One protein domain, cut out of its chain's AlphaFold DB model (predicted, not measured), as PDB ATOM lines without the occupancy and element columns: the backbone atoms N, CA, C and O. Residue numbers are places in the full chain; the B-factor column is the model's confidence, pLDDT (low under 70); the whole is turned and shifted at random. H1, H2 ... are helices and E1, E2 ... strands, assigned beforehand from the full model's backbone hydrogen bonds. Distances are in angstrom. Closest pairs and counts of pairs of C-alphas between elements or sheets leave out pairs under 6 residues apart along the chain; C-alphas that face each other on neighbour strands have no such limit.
ATOM      1  N   GLN A  25     -33.999 -13.053  12.975       84.19
ATOM      2  CA  GLN A  25     -33.246 -12.814  11.739       84.19
ATOM      3  C   GLN A  25     -33.836 -11.678  10.893       84.19
ATOM      4  O   GLN A  25     -33.122 -11.036  10.120       84.19
ATOM      5  N   HIS A  26     -35.135 -11.422  11.063       85.25
ATOM      6  CA  HIS A  26     -35.911 -10.447  10.307       85.25
ATOM      7  C   HIS A  26     -36.632  -9.517  11.274       85.25
ATOM      8  O   HIS A  26     -37.325  -9.988  12.178       85.25
ATOM      9  N   VAL A  27     -36.487  -8.207  11.074       87.38
ATOM     10  CA  VAL A  27     -37.152  -7.197  11.903       87.38
ATOM     11  C   VAL A  27     -37.752  -6.087  11.050       87.38
ATOM     12  O   VAL A  27     -37.201  -5.677  10.026       87.38
ATOM     13  N   VAL A  28     -38.890  -5.575  11.506       87.44
ATOM     14  CA  VAL A  28     -39.496  -4.344  10.996       87.44
ATOM     15  C   VAL A  28     -39.450  -3.331  12.129       87.44
ATOM     16  O   VAL A  28     -39.981  -3.589  13.206       87.44
ATOM     17  N   LEU A  29     -38.772  -2.204  11.905       87.62
ATOM     18  CA  LEU A  29     -38.722  -1.110  12.869       87.62
ATOM     19  C   LEU A  29     -39.710  -0.031  12.434       87.62
ATOM     20  O   LEU A  29     -39.425   0.748  11.524       87.62
ATOM     21  N   GLU A  30     -40.856   0.022  13.103       87.25
ATOM     22  CA  GLU A  30     -41.884   1.035  12.869       87.25
ATOM     23  C   GLU A  30     -41.746   2.168  13.887       87.25
ATOM     24  O   GLU A  30     -41.672   1.940  15.095       87.25
ATOM     25  N   CYS A  31     -41.681   3.408  13.402       85.56
ATOM     26  CA  CYS A  31     -41.574   4.587  14.251       85.56
ATOM     27  C   CYS A  31     -42.432   5.715  13.680       85.56
ATOM     28  O   CYS A  31     -42.246   6.153  12.548       85.56
ATOM     29  N   ASP A  32     -43.347   6.225  14.495       85.19
ATOM     30  CA  ASP A  32     -44.227   7.351  14.171       85.19
ATOM     31  C   ASP A  32     -43.485   8.707  14.153       85.19
ATOM     32  O   ASP A  32     -44.022   9.717  13.697       85.19
ATOM     33  N   ALA A  33     -42.234   8.763  14.628       86.81
ATOM     34  CA  ALA A  33     -41.385   9.939  14.472       86.81
ATOM     35  C   ALA A  33     -40.629   9.916  13.147       86.81
ATOM     36  O   ALA A  33     -39.523   9.387  13.033       86.81
ATOM     37  N   LEU A  34     -41.183  10.639  12.177       86.06
ATOM     38  CA  LEU A  34     -40.596  10.809  10.852       86.06
ATOM     39  C   LEU A  34     -39.139  11.304  10.884       86.06
ATOM     40  O   LEU A  34     -38.332  10.905  10.051       86.06
ATOM     41  N   GLN A  35     -38.775  12.147  11.854       86.56
ATOM     42  CA  GLN A  35     -37.391  12.599  12.028       86.56
ATOM     43  C   GLN A  35     -36.437  11.440  12.353       86.56
ATOM     44  O   GLN A  35     -35.335  11.402  11.815       86.56
ATOM     45  N   VAL A  36     -36.869  10.483  13.185       86.88
ATOM     46  CA  VAL A  36     -36.064   9.314  13.577       86.88
ATOM     47  C   VAL A  36     -35.893   8.398  12.373       86.88
ATOM     48  O   VAL A  36     -34.771   8.040  12.028       86.88
ATOM     49  N   VAL A  37     -36.995   8.107  11.676       88.38
ATOM     50  CA  VAL A  37     -37.002   7.308  10.443       88.38
ATOM     51  C   VAL A  37     -36.046   7.890   9.398       88.38
ATOM     52  O   VAL A  37     -35.194   7.178   8.865       88.38
ATOM     53  N   ARG A  38     -36.128   9.202   9.144       88.62
ATOM     54  CA  ARG A  38     -35.231   9.889   8.203       88.62
ATOM     55  C   ARG A  38     -33.777   9.855   8.666       88.62
ATOM     56  O   ARG A  38     -32.895   9.643   7.842       88.62
ATOM     57  N   ALA A  39     -33.517  10.052   9.957       89.25
ATOM     58  CA  ALA A  39     -32.162  10.032  10.499       89.25
ATOM     59  C   ALA A  39     -31.514   8.641  10.387       89.25
ATOM     60  O   ALA A  39     -30.338   8.555  10.034       89.25
ATOM     61  N   ILE A  40     -32.278   7.568  10.621       89.50
ATOM     62  CA  ILE A  40     -31.835   6.175  10.445       89.50
ATOM     63  C   ILE A  40     -31.557   5.869   8.969       89.50
ATOM     64  O   ILE A  40     -30.535   5.265   8.655       89.50
ATOM     65  N   GLY A  41     -32.436   6.309   8.064       87.69
ATOM     66  CA  GLY A  41     -32.257   6.124   6.621       87.69
ATOM     67  C   GLY A  41     -31.173   7.012   5.997       87.69
ATOM     68  O   GLY A  41     -30.753   6.768   4.869       87.69
ATOM     69  N   SER A  42     -30.713   8.044   6.707       88.88
ATOM     70  CA  SER A  42     -29.695   8.965   6.207       88.88
ATOM     71  C   SER A  42     -28.290   8.345   6.254       88.88
ATOM     72  O   SER A  42     -27.904   7.779   7.283       88.88
ATOM     73  N   PRO A  43     -27.454   8.537   5.212       85.81
ATOM     74  CA  PRO A  43     -26.044   8.146   5.245       85.81
ATOM     75  C   PRO A  43     -25.191   9.030   6.172       85.81
ATOM     76  O   PRO A  43     -24.031   8.718   6.423       85.81
ATOM     77  N   SER A  44     -25.736  10.140   6.684       85.69
ATOM     78  CA  SER A  44     -25.015  11.069   7.560       85.69
ATOM     79  C   SER A  44     -24.761  10.478   8.949       85.69
ATOM     80  O   SER A  44     -25.700   9.970   9.565       85.69
ATOM     81  N   CYS A  45     -23.546  10.651   9.475       81.31
ATOM     82  CA  CYS A  45     -23.184  10.304  10.850       81.31
ATOM     83  C   CYS A  45     -23.331  11.524  11.773       81.31
ATOM     84  O   CYS A  45     -22.756  12.584  11.512       81.31
ATOM     85  N   GLY A  46     -24.125  11.394  12.836       84.75
ATOM     86  CA  GLY A  46     -24.327  12.459  13.818       84.75
ATOM     87  C   GLY A  46     -23.380  12.328  15.012       84.75
ATOM     88  O   GLY A  46     -23.430  11.331  15.718       84.75
ATOM     89  N   LEU A  47     -22.579  13.361  15.297       88.00
ATOM     90  CA  LEU A  47     -21.641  13.380  16.438       88.00
ATOM     91  C   LEU A  47     -22.244  13.935  17.742       88.00
ATOM     92  O   LEU A  47     -21.580  13.967  18.775       88.00
ATOM     93  N   SER A  48     -23.492  14.405  17.713       90.12
ATOM     94  CA  SER A  48     -24.194  14.829  18.928       90.12
ATOM     95  C   SER A  48     -24.607  13.615  19.764       90.12
ATOM     96  O   SER A  48     -24.720  12.513  19.237       90.12
ATOM     97  N   ALA A  49     -24.926  13.813  21.048       88.12
ATOM     98  CA  ALA A  49     -25.424  12.730  21.905       88.12
ATOM     99  C   ALA A  49     -26.611  11.977  21.268       88.12
ATOM    100  O   ALA A  49     -26.657  10.751  21.267       88.12
ATOM    101  N   THR A  50     -27.543  12.706  20.653       89.44
ATOM    102  CA  THR A  50     -28.670  12.110  19.928       89.44
ATOM    103  C   THR A  50     -28.249  11.455  18.611       89.44
ATOM    104  O   THR A  50     -28.828  10.447  18.221       89.44
ATOM    105  N   GLY A  51     -27.248  12.011  17.927       90.62
ATOM    106  CA  GLY A  51     -26.659  11.414  16.730       90.62
ATOM    107  C   GLY A  51     -26.031  10.052  17.017       90.62
ATOM    108  O   GLY A  51     -26.329   9.097  16.310       90.62
ATOM    109  N   LEU A  52     -25.281   9.930  18.114       92.19
ATOM    110  CA  LEU A  52     -24.695   8.662  18.553       92.19
ATOM    111  C   LEU A  52     -25.767   7.604  18.845       92.19
ATOM    112  O   LEU A  52     -25.608   6.453  18.458       92.19
ATOM    113  N   LEU A  53     -26.900   7.992  19.442       92.75
ATOM    114  CA  LEU A  53     -28.024   7.071  19.651       92.75
ATOM    115  C   LEU A  53     -28.642   6.576  18.332       92.75
ATOM    116  O   LEU A  53     -29.068   5.427  18.246       92.75
ATOM    117  N   ILE A  54     -28.696   7.425  17.300       93.06
ATOM    118  CA  ILE A  54     -29.134   7.016  15.957       93.06
ATOM    119  C   ILE A  54     -28.123   6.055  15.326       93.06
ATOM    120  O   ILE A  54     -28.529   5.075  14.703       93.06
ATOM    121  N   GLU A  55     -26.822   6.304  15.487       93.38
ATOM    122  CA  GLU A  55     -25.780   5.414  14.966       93.38
ATOM    123  C   GLU A  55     -25.781   4.043  15.657       93.38
ATOM    124  O   GLU A  55     -25.611   3.027  14.980       93.38
ATOM    125  N   ASP A  56     -26.072   3.989  16.960       92.81
ATOM    126  CA  ASP A  56     -26.325   2.736  17.684       92.81
ATOM    127  C   ASP A  56     -27.464   1.949  17.017       92.81
ATOM    128  O   ASP A  56     -27.295   0.782  16.664       92.81
ATOM    129  N   VAL A  57     -28.604   2.604  16.757       93.38
ATOM    130  CA  VAL A  57     -29.758   1.984  16.082       93.38
ATOM    131  C   VAL A  57     -29.384   1.489  14.683       93.38
ATOM    132  O   VAL A  57     -29.674   0.341  14.344       93.38
ATOM    133  N   LYS A  58     -28.700   2.307  13.874       92.88
ATOM    134  CA  LYS A  58     -28.228   1.904  12.536       92.88
ATOM    135  C   LYS A  58     -27.308   0.689  12.603       92.88
ATOM    136  O   LYS A  58     -27.419  -0.207  11.769       92.88
ATOM    137  N   THR A  59     -26.408   0.661  13.579       92.19
ATOM    138  CA  THR A  59     -25.459  -0.439  13.766       92.19
ATOM    139  C   THR A  59     -26.187  -1.722  14.146       92.19
ATOM    140  O   THR A  59     -25.938  -2.753  13.526       92.19
ATOM    141  N   SER A  60     -27.147  -1.657  15.073       91.69
ATOM    142  CA  SER A  60     -27.986  -2.806  15.433       91.69
ATOM    143  C   SER A  60     -28.802  -3.327  14.251       91.69
ATOM    144  O   SER A  60     -28.911  -4.535  14.070       91.69
ATOM    145  N   LEU A  61     -29.337  -2.441  13.404       89.94
ATOM    146  CA  LEU A  61     -30.078  -2.848  12.206       89.94
ATOM    147  C   LEU A  61     -29.214  -3.648  11.220       89.94
ATOM    148  O   LEU A  61     -29.707  -4.587  10.602       89.94
ATOM    149  N   ARG A  62     -27.913  -3.343  11.112       87.31
ATOM    150  CA  ARG A  62     -26.981  -4.102  10.256       87.31
ATOM    151  C   ARG A  62     -26.741  -5.536  10.734       87.31
ATOM    152  O   ARG A  62     -26.215  -6.333   9.966       87.31
ATOM    153  N   SER A  63     -27.102  -5.870  11.972       84.06
ATOM    154  CA  SER A  63     -26.992  -7.234  12.502       84.06
ATOM    155  C   SER A  63     -28.110  -8.166  12.020       84.06
ATOM    156  O   SER A  63     -28.017  -9.372  12.239       84.06
ATOM    157  N   PHE A  64     -29.149  -7.641  11.364       82.62
ATOM    158  CA  PHE A  64     -30.268  -8.426  10.841       82.62
ATOM    159  C   PHE A  64     -30.122  -8.680   9.339       82.62
ATOM    160  O   PHE A  64     -29.602  -7.849   8.597       82.62
ATOM    161  N   ILE A  65     -30.631  -9.825   8.876       72.88
ATOM    162  CA  ILE A  65     -30.555 -10.234   7.465       72.88
ATOM    163  C   ILE A  65     -31.469  -9.356   6.601       72.88
ATOM    164  O   ILE A  65     -31.143  -9.031   5.461       72.88
ATOM    165  N   SER A  66     -32.624  -8.966   7.143       74.38
ATOM    166  CA  SER A  66     -33.569  -8.081   6.467       74.38
ATOM    167  C   SER A  66     -34.177  -7.090   7.447       74.38
ATOM    168  O   SER A  66     -34.648  -7.469   8.523       74.38
ATOM    169  N   VAL A  67     -34.181  -5.826   7.035       73.81
ATOM    170  CA  VAL A  67     -34.718  -4.699   7.790       73.81
ATOM    171  C   VAL A  67     -35.669  -3.921   6.898       73.81
ATOM    172  O   VAL A  67     -35.313  -3.538   5.783       73.81
ATOM    173  N   ARG A  68     -36.858  -3.621   7.420       77.88
ATOM    174  CA  ARG A  68     -37.762  -2.625   6.837       77.88
ATOM    175  C   ARG A  68     -37.978  -1.495   7.839       77.88
ATOM    176  O   ARG A  68     -38.347  -1.747   8.982       77.88
ATOM    177  N   VAL A  69     -37.774  -0.265   7.381       73.06
ATOM    178  CA  VAL A  69     -38.132   0.956   8.111       73.06
ATOM    179  C   VAL A  69     -39.164   1.698   7.257       73.06
ATOM    180  O   VAL A  69     -38.796   2.206   6.194       73.06
TER     181      VAL A  69
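AT A GLANCE: This is residues 25 to 69 of the 79 residues of a protein of Pyrus ussuriensis x Pyrus communis (UniProt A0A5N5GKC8). A short parallel pair of strands, E1 and E2, makes one end of this domain, and the longer helix H2 runs along the long axis from the other end back toward that pair. The short helix H1 meets H2 at a steep angle, its residue Ile 40 coming close to Lys 58 of H2. The printed part has 45 residues, with two named strands and two named helices in the order E1, H1, H2, E2; the sheet has the order E1, E2 and is parallel, and the class is mixed, helices and strands. The whole is compact, with a radius of gyration of the C-alphas of 10.4 A and spans of 30 by 21 by 15 A.

HOW THE PARTS SIT: E1, residues 26 to 28, is the parallel neighbour of E2, residues 66 to 68, with 8 degrees between their directions. The C-alphas of Val 28 and Arg 68 face each other at 4.8 A. Across the pair, N 27 and O 66 are within hydrogen-bond range at 3.2 A, and so are N 68 and O 27 at 3.3 A. Between these strands come H1, residues 34 to 41, and H2, residues 49 to 61. E1, H1, H2 and E2 form a strand-helix-strand unit, two parallel neighbour strands with helices between them in the chain, and its crossover is right-handed. H1 and H2 touch, with residues 54 to 58 of H2 alone; the closest C-alphas are those of Ile 40 and Lys 58, 6.0 A apart. Their lines stand at a steep tilt of 59 degrees and they run the same way. The closest C-alphas of H2 and E2 are those of Leu 61 and Val 67, 6.7 A apart. E1 and H2 are only just apart, at 8.3 A, and H1 and E2 are apart. In H1 and H2 every O i to N i+4 pair is within hydrogen-bond range.

IN THESE COORDINATES: E1 runs from His 26, C-alpha at (-35.911, -10.447, 10.307), to Val 28. H1 runs from Leu 34 to Gly 41, 10.5 A from first to last C-alpha. H2 begins at Ala 49, C-alpha at (-25.424, 12.730, 21.905), and reaches Leu 61 after 18.9 A. E2 runs from Ser 66 to Arg 68, C-alpha at (-37.762, -2.625, 6.837). E1 measures 7.1 A and E2 6.9 A from first to last C-alpha.

THE WHOLE: The two C-alphas farthest apart, those of Gln 25 and Ser 48, are 30.0 A apart. The printed part has no cut. The links E1 to H1 and H2 to E2 are tight, the link H1 to H2 is short, and no link is long. The mean pLDDT of the printed part is 86.7, that of E2 is 75, and no printed residue is under 70.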